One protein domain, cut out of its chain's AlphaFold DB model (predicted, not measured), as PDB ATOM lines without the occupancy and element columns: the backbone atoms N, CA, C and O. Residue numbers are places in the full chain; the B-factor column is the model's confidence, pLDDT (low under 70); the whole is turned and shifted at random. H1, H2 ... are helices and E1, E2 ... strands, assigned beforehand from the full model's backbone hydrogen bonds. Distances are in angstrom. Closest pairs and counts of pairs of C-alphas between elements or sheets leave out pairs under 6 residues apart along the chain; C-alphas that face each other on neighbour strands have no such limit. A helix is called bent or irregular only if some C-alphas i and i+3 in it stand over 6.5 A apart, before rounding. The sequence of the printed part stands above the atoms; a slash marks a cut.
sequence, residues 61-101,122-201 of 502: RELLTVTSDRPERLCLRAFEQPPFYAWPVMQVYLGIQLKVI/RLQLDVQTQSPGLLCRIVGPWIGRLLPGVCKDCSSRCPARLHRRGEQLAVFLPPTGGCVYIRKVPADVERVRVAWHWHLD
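Overview. This is residues 61 to 101 and 122 to 201 of the 502 residues of the protein "Hypothetical protein" of Symbiodinium microadriaticum (UniProt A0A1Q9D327). Two antiparallel sheets lie partly face to face, a strongly twisted one in the order E4, E5, E2, E7 and a smaller one in the order E1, E6, E3. A loopy lobe with H1 lies off one end, away from both sheets. The 121 printed residues hold, in order, E1, E2, E3, H1, E4, E5, E6 and E7; the class is mostly strand, with under half of the residues in named elements. The whole is compact, with a radius of gyration of the C-alphas of 15.1 A, and spans 45 by 34 by 24 A.

Along the chain. E1, residues 72 to 75, begins at C-alpha 72 (-8.032, 40.019, 16.403). E2, residues 90 to 100, is 30.7 A long. E3 is residues 127 to 129. H1, residues 134 to 143, is 13.7 A long and irregular: C-alphas 138 and 141 are 7.2 A apart. E4 is residues 163 to 165, E5 168 to 173 and E6 179 to 182. E7, residues 189 to 200, is 30.7 A long and ends at C-alpha 200 (-31.571, 30.659, 27.923).

Arrangement. E2 and E7 are antiparallel, with N 95 and O 195 at 2.8 A. E5 is antiparallel to E2, with N 96 and O 169 at 2.7 A. E4 and E5 form a hairpin, with N 170 and O 163 at 2.8 A. In the other sheet, N 180 and O 74 of E6 and E1 are 2.8 A apart, and N 181 and O 128 of E6 and E3 2.9 A. Between the sheets, the closest C-alphas of E3 and E5 are those of Thr 129 and Leu 173, 7.7 A apart. H1 is not on either sheet; 4 of its 6 O i to N i+4 pairs are within hydrogen-bond range.

Size, cuts and confidence. The C-alphas farthest apart, of Ile 101 and Trp 142, are 45.6 A apart. Residues 102 to 121 are not printed; the gap is 16.9 A. The links E1 to E2 and H1 to E4 are long. Confidence is under 70 in 35 residues, among them 61 to 69 and 143 to 156.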
ATOM      1  N   ARG A  61     -12.751  40.846  33.868       49.97
ATOM      2  CA  ARG A  61     -12.851  40.686  32.421       49.97
ATOM      3  C   ARG A  61     -11.651  41.422  31.843       49.97
ATOM      4  O   ARG A  61     -11.623  42.650  31.940       49.97
ATOM      5  N   GLU A  62     -10.676  40.696  31.294       48.41
ATOM      6  CA  GLU A  62      -9.583  41.292  30.527       48.41
ATOM      7  C   GLU A  62     -10.218  42.232  29.508       48.41
ATOM      8  O   GLU A  62     -10.903  41.816  28.568       48.41
ATOM      9  N   LEU A  63     -10.061  43.525  29.764       53.00
ATOM     10  CA  LEU A  63     -10.500  44.576  28.878       53.00
ATOM     11  C   LEU A  63      -9.519  44.546  27.708       53.00
ATOM     12  O   LEU A  63      -8.528  45.267  27.704       53.00
ATOM     13  N   LEU A  64      -9.752  43.640  26.760       58.44
ATOM     14  CA  LEU A  64      -8.993  43.575  25.519       58.44
ATOM     15  C   LEU A  64      -9.272  44.862  24.744       58.44
ATOM     16  O   LEU A  64     -10.277  44.982  24.049       58.44
ATOM     17  N   THR A  65      -8.406  45.859  24.920       60.53
ATOM     18  CA  THR A  65      -8.366  47.048  24.072       60.53
ATOM     19  C   THR A  65      -7.821  46.640  22.717       60.53
ATOM     20  O   THR A  65      -6.612  46.624  22.503       60.53
ATOM     21  N   VAL A  66      -8.742  46.307  21.817       61.16
ATOM     22  CA  VAL A  66      -8.438  46.065  20.409       61.16
ATOM     23  C   VAL A  66      -7.952  47.372  19.791       61.16
ATOM     24  O   VAL A  66      -8.741  48.291  19.574       61.16
ATOM     25  N   THR A  67      -6.652  47.484  19.530       63.31
ATOM     26  CA  THR A  67      -6.083  48.602  18.761       63.31
ATOM     27  C   THR A  67      -6.382  48.405  17.272       63.31
ATOM     28  O   THR A  67      -6.253  47.284  16.779       63.31
ATOM     29  N   SER A  68      -6.765  49.470  16.553       62.16
ATOM     30  CA  SER A  68      -7.449  49.419  15.241       62.16
ATOM     31  C   SER A  68      -6.750  48.649  14.115       62.16
ATOM     32  O   SER A  68      -7.404  48.299  13.133       62.16
ATOM     33  N   ASP A  69      -5.453  48.366  14.237       69.19
ATOM     34  CA  ASP A  69      -4.625  48.011  13.083       69.19
ATOM     35  C   ASP A  69      -4.337  46.514  12.933       69.19
ATOM     36  O   ASP A  69      -3.767  46.100  11.921       69.19
ATOM     37  N   ARG A  70      -4.726  45.664  13.896       75.31
ATOM     38  CA  ARG A  70      -4.488  44.215  13.802       75.31
ATOM     39  C   ARG A  70      -5.787  43.419  13.885       75.31
ATOM     40  O   ARG A  70      -6.570  43.637  14.804       75.31
ATOM     41  N   PRO A  71      -6.017  42.465  12.960       80.69
ATOM     42  CA  PRO A  71      -7.175  41.596  13.044       80.69
ATOM     43  C   PRO A  71      -7.050  40.712  14.283       80.69
ATOM     44  O   PRO A  71      -6.122  39.907  14.392       80.69
ATOM     45  N   GLU A  72      -8.003  40.835  15.197       86.31
ATOM     46  CA  GLU A  72      -8.032  40.019  16.403       86.31
ATOM     47  C   GLU A  72      -8.904  38.782  16.217       86.31
ATOM     48  O   GLU A  72      -9.971  38.808  15.595       86.31
ATOM     49  N   ARG A  73      -8.418  37.668  16.768       89.56
ATOM     50  CA  ARG A  73      -9.129  36.394  16.810       89.56
ATOM     51  C   ARG A  73      -9.531  36.119  18.250       89.56
ATOM     52  O   ARG A  73      -8.689  35.784  19.076       89.56
ATOM     53  N   LEU A  74     -10.828  36.174  18.512       91.31
ATOM     54  CA  LEU A  74     -11.411  35.876  19.813       91.31
ATOM     55  C   LEU A  74     -12.048  34.490  19.746       91.31
ATOM     56  O   LEU A  74     -13.020  34.285  19.023       91.31
ATOM     57  N   CYS A  75     -11.485  33.519  20.458       92.50
ATOM     58  CA  CYS A  75     -12.024  32.162  20.529       92.50
ATOM     59  C   CYS A  75     -12.680  31.921  21.883       92.50
ATOM     60  O   CYS A  75     -12.112  32.287  22.910       92.50
ATOM     61  N   LEU A  76     -13.839  31.263  21.871       91.56
ATOM     62  CA  LEU A  76     -14.520  30.845  23.092       91.56
ATOM     63  C   LEU A  76     -13.687  29.767  23.803       91.56
ATOM     64  O   LEU A  76     -13.434  28.701  23.230       91.56
ATOM     65  N   ARG A  77     -13.248  30.035  25.037       92.56
ATOM     66  CA  ARG A  77     -12.431  29.099  25.829       92.56
ATOM     67  C   ARG A  77     -13.313  28.016  26.461       92.56
ATOM     68  O   ARG A  77     -14.492  28.229  26.719       92.56
ATOM     69  N   ALA A  78     -12.736  26.851  26.770       91.06
ATOM     70  CA  ALA A  78     -13.491  25.704  27.296       91.06
ATOM     71  C   ALA A  78     -14.242  25.991  28.614       91.06
ATOM     72  O   ALA A  78     -15.303  25.423  28.843       91.06
ATOM     73  N   PHE A  79     -13.726  26.882  29.470       90.88
ATOM     74  CA  PHE A  79     -14.393  27.272  30.720       90.88
ATOM     75  C   PHE A  79     -15.507  28.316  30.528       90.88
ATOM     76  O   PHE A  79     -16.318  28.508  31.428       90.88
ATOM     77  N   GLU A  80     -15.543  28.992  29.375       90.75
ATOM     78  CA  GLU A  80     -16.582  29.966  29.003       90.75
ATOM     79  C   GLU A  80     -17.764  29.284  28.301       90.75
ATOM     80  O   GLU A  80     -18.826  29.883  28.135       90.75
ATOM     81  N   GLN A  81     -17.583  28.030  27.878       92.38
ATOM     82  CA  GLN A  81     -18.634  27.241  27.258       92.38
ATOM     83  C   GLN A  81     -19.706  26.868  28.288       92.38
ATOM     84  O   GLN A  81     -19.382  26.495  29.421       92.38
ATOM     85  N   PRO A  82     -20.994  26.903  27.902       93.12
ATOM     86  CA  PRO A  82     -22.039  26.335  28.735       93.12
ATOM     87  C   PRO A  82     -21.772  24.836  28.945       93.12
ATOM     88  O   PRO A  82     -21.180  24.178  28.083       93.12
ATOM     89  N   PRO A  83     -22.216  24.252  30.070       94.00
ATOM     90  CA  PRO A  83     -22.073  22.821  30.289       94.00
ATOM     91  C   PRO A  83     -22.836  22.034  29.212       94.00
ATOM     92  O   PRO A  83     -23.888  22.476  28.751       94.00
ATOM     93  N   PHE A  84     -22.337  20.847  28.847       93.19
ATOM     94  CA  PHE A  84     -22.836  20.078  27.694       93.19
ATOM     95  C   PHE A  84     -24.357  19.832  27.700       93.19
ATOM     96  O   PHE A  84     -24.998  19.861  26.655       93.19
ATOM     97  N   TYR A  85     -24.962  19.632  28.877       93.69
ATOM     98  CA  TYR A  85     -26.403  19.393  29.012       93.69
ATOM     99  C   TYR A  85     -27.259  20.635  28.720       93.69
ATOM    100  O   TYR A  85     -28.458  20.511  28.495       93.69
ATOM    101  N   ALA A  86     -26.665  21.832  28.741       95.12
ATOM    102  CA  ALA A  86     -27.347  23.092  28.470       95.12
ATOM    103  C   ALA A  86     -27.205  23.537  27.004       95.12
ATOM    104  O   ALA A  86     -27.889  24.467  26.586       95.12
ATOM    105  N   TRP A  87     -26.364  22.867  26.209       94.12
ATOM    106  CA  TRP A  87     -26.128  23.194  24.798       94.12
ATOM    107  C   TRP A  87     -27.386  23.277  23.925       94.12
ATOM    108  O   TRP A  87     -27.423  24.159  23.074       94.12
ATOM    109  N   PRO A  88     -28.427  22.439  24.095       94.25
ATOM    110  CA  PRO A  88     -29.602  22.538  23.230       94.25
ATOM    111  C   PRO A  88     -30.333  23.882  23.357       94.25
ATOM    112  O   PRO A  88     -30.877  24.373  22.374       94.25
ATOM    113  N   VAL A  89     -30.334  24.471  24.560       95.75
ATOM    114  CA  VAL A  89     -31.203  25.600  24.947       95.75
ATOM    115  C   VAL A  89     -30.445  26.895  25.246       95.75
ATOM    116  O   VAL A  89     -31.059  27.955  25.347       95.75
ATOM    117  N   MET A  90     -29.123  26.829  25.415       95.25
ATOM    118  CA  MET A  90     -28.290  27.997  25.690       95.25
ATOM    119  C   MET A  90     -27.731  28.576  24.403       95.25
ATOM    120  O   MET A  90     -27.031  27.896  23.652       95.25
ATOM    121  N   GLN A  91     -27.970  29.866  24.210       93.69
ATOM    122  CA  GLN A  91     -27.383  30.621  23.122       93.69
ATOM    123  C   GLN A  91     -26.164  31.393  23.627       93.69
ATOM    124  O   GLN A  91     -26.280  32.223  24.535       93.69
ATOM    125  N   VAL A  92     -25.004  31.141  23.020       94.00
ATOM    126  CA  VAL A  92     -23.756  31.855  23.314       94.00
ATOM    127  C   VAL A  92     -23.594  33.012  22.335       94.00
ATOM    128  O   VAL A  92     -23.776  32.849  21.125       94.00
ATOM    129  N   TYR A  93     -23.239  34.188  22.841       94.19
ATOM    130  CA  TYR A  93     -22.930  35.338  22.005       94.19
ATOM    131  C   TYR A  93     -21.752  36.149  22.537       94.19
ATOM    132  O   TYR A  93     -21.519  36.242  23.742       94.19
ATOM    133  N   LEU A  94     -21.017  36.757  21.609       93.94
ATOM    134  CA  LEU A  94     -20.027  37.784  21.897       93.94
ATOM    135  C   LEU A  94     -20.734  39.138  21.914       93.94
ATOM    136  O   LEU A  94     -21.196  39.599  20.870       93.94
ATOM    137  N   GLY A  95     -20.837  39.752  23.088       93.25
ATOM    138  CA  GLY A  95     -21.268  41.137  23.242       93.25
ATOM    139  C   GLY A  95     -20.104  42.081  22.957       93.25
ATOM    140  O   GLY A  95     -19.026  41.930  23.530       93.25
ATOM    141  N   ILE A  96     -20.320  43.041  22.068       91.25
ATOM    142  CA  ILE A  96     -19.353  44.046  21.636       91.25
ATOM    143  C   ILE A  96     -19.933  45.416  21.990       91.25
ATOM    144  O   ILE A  96     -20.932  45.856  21.417       91.25
ATOM    145  N   GLN A  97     -19.309  46.075  22.959       90.75
ATOM    146  CA  GLN A  97     -19.590  47.449  23.357       90.75
ATOM    147  C   GLN A  97     -18.553  48.364  22.712       90.75
ATOM    148  O   GLN A  97     -17.351  48.201  22.927       90.75
ATOM    149  N   LEU A  98     -19.019  49.326  21.922       87.62
ATOM    150  CA  LEU A  98     -18.168  50.333  21.300       87.62
ATOM    151  C   LEU A  98     -18.215  51.585  22.170       87.62
ATOM    152  O   LEU A  98     -19.285  52.164  22.349       87.62
ATOM    153  N   LYS A  99     -17.070  51.996  22.716       85.25
ATOM    154  CA  LYS A  99     -16.941  53.311  23.338       85.25
ATOM    155  C   LYS A  99     -16.469  54.283  22.262       85.25
ATOM    156  O   LYS A  99     -15.299  54.264  21.879       85.25
ATOM    157  N   VAL A 100     -17.408  55.062  21.735       81.88
ATOM    158  CA  VAL A 100     -17.120  56.132  20.773       81.88
ATOM    159  C   VAL A 100     -16.388  57.246  21.515       81.88
ATOM    160  O   VAL A 100     -16.716  57.521  22.673       81.88
ATOM    161  N   ILE A 101     -15.379  57.848  20.879       76.50
ATOM    162  CA  ILE A 101     -14.763  59.070  21.405       76.50
ATOM    163  C   ILE A 101     -15.882  60.105  21.446       76.50
ATOM    164  O   ILE A 101     -16.394  60.505  20.402       76.50
ATOM    165  N   ARG A 122     -22.062  52.944   8.048       49.34
ATOM    166  CA  ARG A 122     -22.467  51.572   8.371       49.34
ATOM    167  C   ARG A 122     -21.272  50.964   9.068       49.34
ATOM    168  O   ARG A 122     -20.230  50.791   8.441       49.34
ATOM    169  N   LEU A 123     -21.435  50.702  10.355       53.47
ATOM    170  CA  LEU A 123     -20.429  50.119  11.214       53.47
ATOM    171  C   LEU A 123     -20.242  48.682  10.713       53.47
ATOM    172  O   LEU A 123     -20.887  47.742  11.170       53.47
ATOM    173  N   GLN A 124     -19.466  48.543   9.637       58.81
ATOM    174  CA  GLN A 124     -19.174  47.286   8.971       58.81
ATOM    175  C   GLN A 124     -18.079  46.616   9.781       58.81
ATOM    176  O   GLN A 124     -16.912  46.587   9.395       58.81
ATOM    177  N   LEU A 125     -18.466  46.097  10.945       63.97
ATOM    178  CA  LEU A 125     -17.653  45.113  11.630       63.97
ATOM    179  C   LEU A 125     -17.662  43.870  10.727       63.97
ATOM    180  O   LEU A 125     -18.654  43.142  10.666       63.97
ATOM    181  N   ASP A 126     -16.596  43.665   9.952       68.56
ATOM    182  CA  ASP A 126     -16.429  42.442   9.162       68.56
ATOM    183  C   ASP A 126     -16.057  41.322  10.132       68.56
ATOM    184  O   ASP A 126     -14.886  41.085  10.454       68.56
ATOM    185  N   VAL A 127     -17.111  40.722  10.681       66.62
ATOM    186  CA  VAL A 127     -17.028  39.620  11.618       66.62
ATOM    187  C   VAL A 127     -17.108  38.323  10.857       66.62
ATOM    188  O   VAL A 127     -18.061  38.086  10.116       66.62
ATOM    189  N   GLN A 128     -16.143  37.442  11.104       76.44
ATOM    190  CA  GLN A 128     -16.193  36.101  10.546       76.44
ATOM    191  C   GLN A 128     -16.183  35.037  11.630       76.44
ATOM    192  O   GLN A 128     -15.426  35.144  12.593       76.44
ATOM    193  N   THR A 129     -16.999  34.000  11.459       74.88
ATOM    194  CA  THR A 129     -17.025  32.842  12.355       74.88
ATOM    195  C   THR A 129     -16.308  31.655  11.727       74.88
ATOM    196  O   THR A 129     -16.412  31.391  10.526       74.88
ATOM    197  N   GLN A 130     -15.556  30.930  12.555       72.12
ATOM    198  CA  GLN A 130     -14.924  29.662  12.196       72.12
ATOM    199  C   GLN A 130     -15.520  28.550  13.060       72.12
ATOM    200  O   GLN A 130     -14.924  28.101  14.034       72.12
ATOM    201  N   SER A 131     -16.743  28.153  12.728       60.59
ATOM    202  CA  SER A 131     -17.348  26.911  13.203       60.59
ATOM    203  C   SER A 131     -18.377  26.465  12.173       60.59
ATOM    204  O   SER A 131     -19.524  26.920  12.221       60.59
ATOM    205  N   PRO A 132     -17.999  25.614  11.209       61.03
ATOM    206  CA  PRO A 132     -18.996  24.988  10.372       61.03
ATOM    207  C   PRO A 132     -19.772  24.004  11.240       61.03
ATOM    208  O   PRO A 132     -19.220  22.998  11.690       61.03
ATOM    209  N   GLY A 133     -21.049  24.302  11.465       66.06
ATOM    210  CA  GLY A 133     -21.983  23.312  11.982       66.06
ATOM    211  C   GLY A 133     -21.904  22.016  11.165       66.06
ATOM    212  O   GLY A 133     -21.539  22.031   9.981       66.06
ATOM    213  N   LEU A 134     -22.237  20.886  11.786       69.19
ATOM    214  CA  LEU A 134     -22.304  19.578  11.126       69.19
ATOM    215  C   LEU A 134     -23.182  19.661   9.865       69.19
ATOM    216  O   LEU A 134     -22.825  19.141   8.809       69.19
ATOM    217  N   LEU A 135     -24.284  20.411   9.959       66.94
ATOM    218  CA  LEU A 135     -25.209  20.671   8.857       66.94
ATOM    219  C   LEU A 135     -24.560  21.463   7.712       66.94
ATOM    220  O   LEU A 135     -24.782  21.141   6.546       66.94
ATOM    221  N   CYS A 136     -23.692  22.436   8.017       70.44
ATOM    222  CA  CYS A 136     -22.900  23.144   7.003       70.44
ATOM    223  C   CYS A 136     -21.976  22.160   6.274       70.44
ATOM    224  O   CYS A 136     -21.914  22.165   5.050       70.44
ATOM    225  N   ARG A 137     -21.292  21.265   6.999       73.75
ATOM    226  CA  ARG A 137     -20.365  20.305   6.375       73.75
ATOM    227  C   ARG A 137     -21.066  19.325   5.438       73.75
ATOM    228  O   ARG A 137     -20.539  19.044   4.368       73.75
ATOM    229  N   ILE A 138     -22.230  18.816   5.837       73.56
ATOM    230  CA  ILE A 138     -22.956  17.796   5.067       73.56
ATOM    231  C   ILE A 138     -23.739  18.438   3.915       73.56
ATOM    232  O   ILE A 138     -23.700  17.956   2.785       73.56
ATOM    233  N   VAL A 139     -24.447  19.536   4.188       71.19
ATOM    234  CA  VAL A 139     -25.460  20.089   3.274       71.19
ATOM    235  C   VAL A 139     -25.001  21.385   2.596       71.19
ATOM    236  O   VAL A 139     -25.453  21.715   1.498       71.19
ATOM    237  N   GLY A 140     -24.054  22.110   3.198       66.88
ATOM    238  CA  GLY A 140     -23.505  23.366   2.677       66.88
ATOM    239  C   GLY A 140     -22.978  23.294   1.238       66.88
ATOM    240  O   GLY A 140     -23.297  24.204   0.472       66.88
ATOM    241  N   PRO A 141     -22.282  22.223   0.799       71.81
ATOM    242  CA  PRO A 141     -21.826  22.105  -0.591       71.81
ATOM    243  C   PRO A 141     -22.959  22.078  -1.630       71.81
ATOM    244  O   PRO A 141     -22.762  22.498  -2.776       71.81
ATOM    245  N   TRP A 142     -24.139  21.590  -1.234       71.94
ATOM    246  CA  TRP A 142     -25.323  21.474  -2.088       71.94
ATOM    247  C   TRP A 142     -26.169  22.750  -2.044       71.94
ATOM    248  O   TRP A 142     -26.523  23.302  -3.085       71.94
ATOM    249  N   ILE A 143     -26.440  23.268  -0.842       67.06
ATOM    250  CA  ILE A 143     -27.310  24.437  -0.633       67.06
ATOM    251  C   ILE A 143     -26.593  25.761  -0.927       67.06
ATOM    252  O   ILE A 143     -27.208  26.688  -1.454       67.06
ATOM    253  N   GLY A 144     -25.292  25.861  -0.643       59.62
ATOM    254  CA  GLY A 144     -24.501  27.079  -0.852       59.62
ATOM    255  C   GLY A 144     -24.421  27.527  -2.315       59.62
ATOM    256  O   GLY A 144     -24.139  28.693  -2.586       59.62
ATOM    257  N   ARG A 145     -24.722  26.628  -3.265       65.69
ATOM    258  CA  ARG A 145     -24.863  26.966  -4.691       65.69
ATOM    259  C   ARG A 145     -26.207  27.615  -5.022       65.69
ATOM    260  O   ARG A 145     -26.269  28.406  -5.955       65.69
ATOM    261  N   LEU A 146     -27.260  27.283  -4.277       60.72
ATOM    262  CA  LEU A 146     -28.638  27.700  -4.555       60.72
ATOM    263  C   LEU A 146     -29.033  28.987  -3.819       60.72
ATOM    264  O   LEU A 146     -29.858  29.744  -4.321       60.72
ATOM    265  N   LEU A 147     -28.452  29.254  -2.644       59.53
ATOM    266  CA  LEU A 147     -28.844  30.378  -1.787       59.53
ATOM    267  C   LEU A 147     -27.678  31.365  -1.567       59.53
ATOM    268  O   LEU A 147     -26.781  31.081  -0.765       59.53
ATOM    269  N   PRO A 148     -27.682  32.543  -2.229       50.03
ATOM    270  CA  PRO A 148     -26.690  33.593  -2.005       50.03
ATOM    271  C   PRO A 148     -26.872  34.173  -0.595       50.03
ATOM    272  O   PRO A 148     -27.737  35.005  -0.345       50.03
ATOM    273  N   GLY A 149     -26.085  33.676   0.357       51.47
ATOM    274  CA  GLY A 149     -26.189  34.035   1.776       51.47
ATOM    275  C   GLY A 149     -25.866  32.878   2.717       51.47
ATOM    276  O   GLY A 149     -25.539  33.114   3.877       51.47
ATOM    277  N   VAL A 150     -25.900  31.642   2.214       61.53
ATOM    278  CA  VAL A 150     -25.330  30.479   2.901       61.53
ATOM    279  C   VAL A 150     -23.829  30.457   2.628       61.53
ATOM    280  O   VAL A 150     -23.387  30.760   1.518       61.53
ATOM    281  N   CYS A 151     -23.032  30.157   3.652       66.75
ATOM    282  CA  CYS A 151     -21.580  30.156   3.533       66.75
ATOM    283  C   CYS A 151     -21.147  29.161   2.445       66.75
ATOM    284  O   CYS A 151     -21.378  27.961   2.577       66.75
ATOM    285  N   LYS A 152     -20.569  29.679   1.350       64.69
ATOM    286  CA  LYS A 152     -20.217  28.885   0.159       64.69
ATOM    287  C   LYS A 152     -19.186  27.807   0.454       64.69
ATOM    288  O   LYS A 152     -19.176  26.778  -0.211       64.69
ATOM    289  N   ASP A 153     -18.332  28.061   1.436       65.94
ATOM    290  CA  ASP A 153     -17.241  27.174   1.772       65.94
ATOM    291  C   ASP A 153     -17.128  27.083   3.295       65.94
ATOM    292  O   ASP A 153     -16.586  27.972   3.950       65.94
ATOM    293  N   CYS A 154     -17.694  26.013   3.861       67.44
ATOM    294  CA  CYS A 154     -17.683  25.726   5.300       67.44
ATOM    295  C   CYS A 154     -16.262  25.433   5.825       67.44
ATOM    296  O   CYS A 154     -16.052  25.344   7.033       67.44
ATOM    297  N   SER A 155     -15.283  25.266   4.929       65.94
ATOM    298  CA  SER A 155     -13.858  25.228   5.271       65.94
ATOM    299  C   SER A 155     -13.284  26.629   5.544       65.94
ATOM    300  O   SER A 155     -12.298  26.774   6.271       65.94
ATOM    301  N   SER A 156     -13.930  27.665   5.001       68.56
ATOM    302  CA  SER A 156     -13.510  29.061   5.059       68.56
ATOM    303  C   SER A 156     -14.298  29.867   6.100       68.56
ATOM    304  O   SER A 156     -15.245  29.398   6.730       68.56
ATOM    305  N   ARG A 157     -13.859  31.107   6.321       74.12
ATOM    306  CA  ARG A 157     -14.442  32.037   7.288       74.12
ATOM    307  C   ARG A 157     -15.795  32.553   6.779       74.12
ATOM    308  O   ARG A 157     -15.852  33.174   5.720       74.12
ATOM    309  N   CYS A 158     -16.864  32.340   7.545       75.38
ATOM    310  CA  CYS A 158     -18.216  32.745   7.154       75.38
ATOM    311  C   CYS A 158     -18.554  34.143   7.684       75.38
ATOM    312  O   CYS A 158     -18.305  34.390   8.865       75.38
ATOM    313  N   PRO A 159     -19.136  35.051   6.874       77.69
ATOM    314  CA  PRO A 159     -19.574  36.352   7.369       77.69
ATOM    315  C   PRO A 159     -20.680  36.162   8.412       77.69
ATOM    316  O   PRO A 159     -21.702  35.525   8.151       77.69
ATOM    317  N   ALA A 160     -20.464  36.704   9.605       79.12
ATOM    318  CA  ALA A 160     -21.408  36.631  10.705       79.12
ATOM    319  C   ALA A 160     -22.413  37.781  10.612       79.12
ATOM    320  O   ALA A 160     -22.048  38.925  10.340       79.12
ATOM    321  N   ARG A 161     -23.690  37.499  10.883       81.94
ATOM    322  CA  ARG A 161     -24.689  38.561  11.031       81.94
ATOM    323  C   ARG A 161     -24.565  39.194  12.413       81.94
ATOM    324  O   ARG A 161     -24.798  38.532  13.424       81.94
ATOM    325  N   LEU A 162     -24.245  40.482  12.434       84.38
ATOM    326  CA  LEU A 162     -24.327  41.312  13.632       84.38
ATOM    327  C   LEU A 162     -25.791  41.540  13.996       84.38
ATOM    328  O   LEU A 162     -26.594  41.921  13.144       84.38
ATOM    329  N   HIS A 163     -26.121  41.340  15.264       85.94
ATOM    330  CA  HIS A 163     -27.435  41.657  15.808       85.94
ATOM    331  C   HIS A 163     -27.293  42.790  16.817       85.94
ATOM    332  O   HIS A 163     -26.370  42.791  17.624       85.94
ATOM    333  N   ARG A 164     -28.195  43.770  16.783       85.38
ATOM    334  CA  ARG A 164     -28.208  44.853  17.770       85.38
ATOM    335  C   ARG A 164     -29.090  44.438  18.944       85.38
ATOM    336  O   ARG A 164     -30.273  44.173  18.745       85.38
ATOM    337  N   ARG A 165     -28.527  44.376  20.153       81.06
ATOM    338  CA  ARG A 165     -29.246  44.056  21.395       81.06
ATOM    339  C   ARG A 165     -29.024  45.193  22.391       81.06
ATOM    340  O   ARG A 165     -27.995  45.255  23.060       81.06
ATOM    341  N   GLY A 166     -29.975  46.124  22.439       86.75
ATOM    342  CA  GLY A 166     -29.801  47.392  23.149       86.75
ATOM    343  C   GLY A 166     -28.676  48.223  22.525       86.75
ATOM    344  O   GLY A 166     -28.658  48.457  21.313       86.75
ATOM    345  N   GLU A 167     -27.718  48.641  23.348       84.62
ATOM    346  CA  GLU A 167     -26.529  49.395  22.924       84.62
ATOM    347  C   GLU A 167     -25.373  48.501  22.452       84.62
ATOM    348  O   GLU A 167     -24.378  48.994  21.928       84.62
ATOM    349  N   GLN A 168     -25.495  47.181  22.608       88.56
ATOM    350  CA  GLN A 168     -24.435  46.234  22.282       88.56
ATOM    351  C   GLN A 168     -24.661  45.601  20.910       88.56
ATOM    352  O   GLN A 168     -25.789  45.277  20.520       88.56
ATOM    353  N   LEU A 169     -23.566  45.371  20.189       90.56
ATOM    354  CA  LEU A 169     -23.555  44.504  19.018       90.56
ATOM    355  C   LEU A 169     -23.289  43.070  19.483       90.56
ATOM    356  O   LEU A 169     -22.362  42.826  20.247       90.56
ATOM    357  N   ALA A 170     -24.099  42.120  19.036       92.31
ATOM    358  CA  ALA A 170     -24.004  40.716  19.406       92.31
ATOM    359  C   ALA A 170     -23.662  39.854  18.189       92.31
ATOM    360  O   ALA A 170     -24.259  39.993  17.115       92.31
ATOM    361  N   VAL A 171     -22.718  38.932  18.378       92.25
ATOM    362  CA  VAL A 171     -22.368  37.887  17.409       92.25
ATOM    363  C   VAL A 171     -22.668  36.537  18.039       92.25
ATOM    364  O   VAL A 171     -22.043  36.164  19.029       92.25
ATOM    365  N   PHE A 172     -23.616  35.803  17.469       91.06
ATOM    366  CA  PHE A 172     -24.009  34.489  17.972       91.06
ATOM    367  C   PHE A 172     -23.055  33.395  17.494       91.06
ATOM    368  O   PHE A 172     -22.626  33.387  16.338       91.06
ATOM    369  N   LEU A 173     -22.744  32.462  18.390       90.44
ATOM    370  CA  LEU A 173     -21.909  31.296  18.126       90.44
ATOM    371  C   LEU A 173     -22.597  30.022  18.614       90.44
ATOM    372  O   LEU A 173     -23.390  30.075  19.557       90.44
ATOM    373  N   PRO A 174     -22.266  28.867  18.015       89.88
ATOM    374  CA  PRO A 174     -22.738  27.600  18.534       89.88
ATOM    375  C   PRO A 174     -22.131  27.328  19.925       89.88
ATOM    376  O   PRO A 174     -20.985  27.701  20.200       89.88
ATOM    377  N   PRO A 175     -22.865  26.629  20.805       89.75
ATOM    378  CA  PRO A 175     -22.465  26.349  22.182       89.75
ATOM    379  C   PRO A 175     -21.267  25.393  22.265       89.75
ATOM    380  O   PRO A 175     -20.580  25.361  23.281       89.75
ATOM    381  N   THR A 176     -20.977  24.659  21.184       87.81
ATOM    382  CA  THR A 176     -19.792  23.797  21.041       87.81
ATOM    383  C   THR A 176     -18.484  24.586  20.931       87.81
ATOM    384  O   THR A 176     -17.407  24.000  21.020       87.81
ATOM    385  N   GLY A 177     -18.561  25.901  20.704       88.38
ATOM    386  CA  GLY A 177     -17.410  26.782  20.546       88.38
ATOM    387  C   GLY A 177     -17.239  27.337  19.138       88.38
ATOM    388  O   GLY A 177     -17.966  27.013  18.204       88.38
ATOM    389  N   GLY A 178     -16.257  28.219  18.995       88.88
ATOM    390  CA  GLY A 178     -15.947  28.888  17.743       88.88
ATOM    391  C   GLY A 178     -15.030  30.077  17.974       88.88
ATOM    392  O   GLY A 178     -14.788  30.487  19.112       88.88
ATOM    393  N   CYS A 179     -14.514  30.625  16.880       89.44
ATOM    394  CA  CYS A 179     -13.738  31.854  16.911       89.44
ATOM    395  C   CYS A 179     -14.416  32.930  16.075       89.44
ATOM    396  O   CYS A 179     -14.945  32.647  14.998       89.44
ATOM    397  N   VAL A 180     -14.349  34.152  16.583       90.06
ATOM    398  CA  VAL A 180     -14.815  35.381  15.960       90.06
ATOM    399  C   VAL A 180     -13.587  36.172  15.536       90.06
ATOM    400  O   VAL A 180     -12.685  36.409  16.337       90.06
ATOM    401  N   TYR A 181     -13.539  36.555  14.267       88.81
ATOM    402  CA  TYR A 181     -12.485  37.407  13.727       88.81
ATOM    403  C   TYR A 181     -13.016  38.823  13.580       88.81
ATOM    404  O   TYR A 181     -13.972  39.024  12.835       88.81
ATOM    405  N   ILE A 182     -12.388  39.785  14.252       86.94
ATOM    406  CA  ILE A 182     -12.678  41.212  14.091       86.94
ATOM    407  C   ILE A 182     -11.613  41.770  13.155       86.94
ATOM    408  O   ILE A 182     -10.452  41.895  13.535       86.94
ATOM    409  N   ARG A 183     -11.982  42.042  11.898       84.00
ATOM    410  CA  ARG A 183     -11.017  42.496  10.882       84.00
ATOM    411  C   ARG A 183     -10.709  43.982  10.952       84.00
ATOM    412  O   ARG A 183      -9.565  44.363  10.741       84.00
ATOM    413  N   LYS A 184     -11.733  44.804  11.169       81.94
ATOM    414  CA  LYS A 184     -11.611  46.259  11.174       81.94
ATOM    415  C   LYS A 184     -12.588  46.851  12.175       81.94
ATOM    416  O   LYS A 184     -13.784  46.566  12.118       81.94
ATOM    417  N   VAL A 185     -12.051  47.667  13.072       82.19
ATOM    418  CA  VAL A 185     -12.826  48.537  13.953       82.19
ATOM    419  C   VAL A 185     -12.891  49.917  13.280       82.19
ATOM    420  O   VAL A 185     -11.909  50.320  12.649       82.19
ATOM    421  N   PRO A 186     -14.033  50.620  13.318       82.88
ATOM    422  CA  PRO A 186     -14.112  51.993  12.827       82.88
ATOM    423  C   PRO A 186     -13.099  52.910  13.527       82.88
ATOM    424  O   PRO A 186     -12.805  52.717  14.705       82.88
ATOM    425  N   ALA A 187     -12.568  53.900  12.806       81.25
ATOM    426  CA  ALA A 187     -11.524  54.794  13.321       81.25
ATOM    427  C   ALA A 187     -12.013  55.725  14.452       81.25
ATOM    428  O   ALA A 187     -11.206  56.241  15.214       81.25
ATOM    429  N   ASP A 188     -13.327  55.917  14.567       81.94
ATOM    430  CA  ASP A 188     -14.027  56.734  15.565       81.94
ATOM    431  C   ASP A 188     -14.246  56.026  16.919       81.94
ATOM    432  O   ASP A 188     -14.751  56.623  17.874       81.94
ATOM    433  N   VAL A 189     -13.860  54.751  17.037       81.69
ATOM    434  CA  VAL A 189     -14.030  53.966  18.267       81.69
ATOM    435  C   VAL A 189     -12.718  53.919  19.052       81.69
ATOM    436  O   VAL A 189     -11.760  53.282  18.626       81.69
ATOM    437  N   GLU A 190     -12.692  54.538  20.240       81.88
ATOM    438  CA  GLU A 190     -11.510  54.569  21.121       81.88
ATOM    439  C   GLU A 190     -11.187  53.177  21.668       81.88
ATOM    440  O   GLU A 190     -10.036  52.748  21.727       81.88
ATOM    441  N   ARG A 191     -12.229  52.490  22.151       83.00
ATOM    442  CA  ARG A 191     -12.107  51.202  22.833       83.00
ATOM    443  C   ARG A 191     -13.282  50.317  22.486       83.00
ATOM    444  O   ARG A 191     -14.445  50.710  22.605       83.00
ATOM    445  N   VAL A 192     -12.961  49.081  22.135       84.06
ATOM    446  CA  VAL A 192     -13.933  48.004  21.991       84.06
ATOM    447  C   VAL A 192     -13.856  47.148  23.243       84.06
ATOM    448  O   VAL A 192     -12.798  46.624  23.566       84.06
ATOM    449  N   ARG A 193     -14.969  47.001  23.959       88.56
ATOM    450  CA  ARG A 193     -15.080  46.033  25.050       88.56
ATOM    451  C   ARG A 193     -15.837  44.820  24.533       88.56
ATOM    452  O   ARG A 193     -16.981  44.938  24.098       88.56
ATOM    453  N   VAL A 194     -15.199  43.661  24.614       89.75
ATOM    454  CA  VAL A 194     -15.786  42.377  24.231       89.75
ATOM    455  C   VAL A 194     -16.038  41.522  25.468       89.75
ATOM    456  O   VAL A 194     -15.228  41.508  26.393       89.75
ATOM    457  N   ALA A 195     -17.173  40.832  25.513       91.50
ATOM    458  CA  ALA A 195     -17.499  39.902  26.591       91.50
ATOM    459  C   ALA A 195     -18.343  38.735  26.071       91.50
ATOM    460  O   ALA A 195     -19.246  38.921  25.252       91.50
ATOM    461  N   TRP A 196     -18.064  37.530  26.564       92.81
ATOM    462  CA  TRP A 196     -18.888  36.358  26.298       92.81
ATOM    463  C   TRP A 196     -20.085  36.332  27.235       92.81
ATOM    464  O   TRP A 196     -19.941  36.417  28.453       92.81
ATOM    465  N   HIS A 197     -21.264  36.174  26.651       93.81
ATOM    466  CA  HIS A 197     -22.508  36.016  27.379       93.81
ATOM    467  C   HIS A 197     -23.239  34.783  26.866       93.81
ATOM    468  O   HIS A 197     -23.135  34.394  25.701       93.81
ATOM    469  N   TRP A 198     -24.013  34.172  27.750       93.81
ATOM    470  CA  TRP A 198     -24.922  33.100  27.396       93.81
ATOM    471  C   TRP A 198     -26.247  33.318  28.101       93.81
ATOM    472  O   TRP A 198     -26.302  33.839  29.214       93.81
ATOM    473  N   HIS A 199     -27.323  32.953  27.419       93.44
ATOM    474  CA  HIS A 199     -28.671  33.089  27.944       93.44
ATOM    475  C   HIS A 199     -29.536  31.931  27.476       93.44
ATOM    476  O   HIS A 199     -29.262  31.301  26.449       93.44
ATOM    477  N   LEU A 200     -30.573  31.654  28.261       94.38
ATOM    478  CA  LEU A 200     -31.571  30.659  27.923       94.38
ATOM    479  C   LEU A 200     -32.466  31.215  26.818       94.38
ATOM    480  O   LEU A 200     -33.091  32.261  26.991       94.38
ATOM    481  N   ASP A 201     -32.544  30.500  25.705       92.12
ATOM    482  CA  ASP A 201     -33.426  30.856  24.607       92.12
ATOM    483  C   ASP A 201     -34.730  30.060  24.716       92.12
ATOM    484  O   ASP A 201     -34.797  28.874  24.391       92.12
TER     485      ASP A 201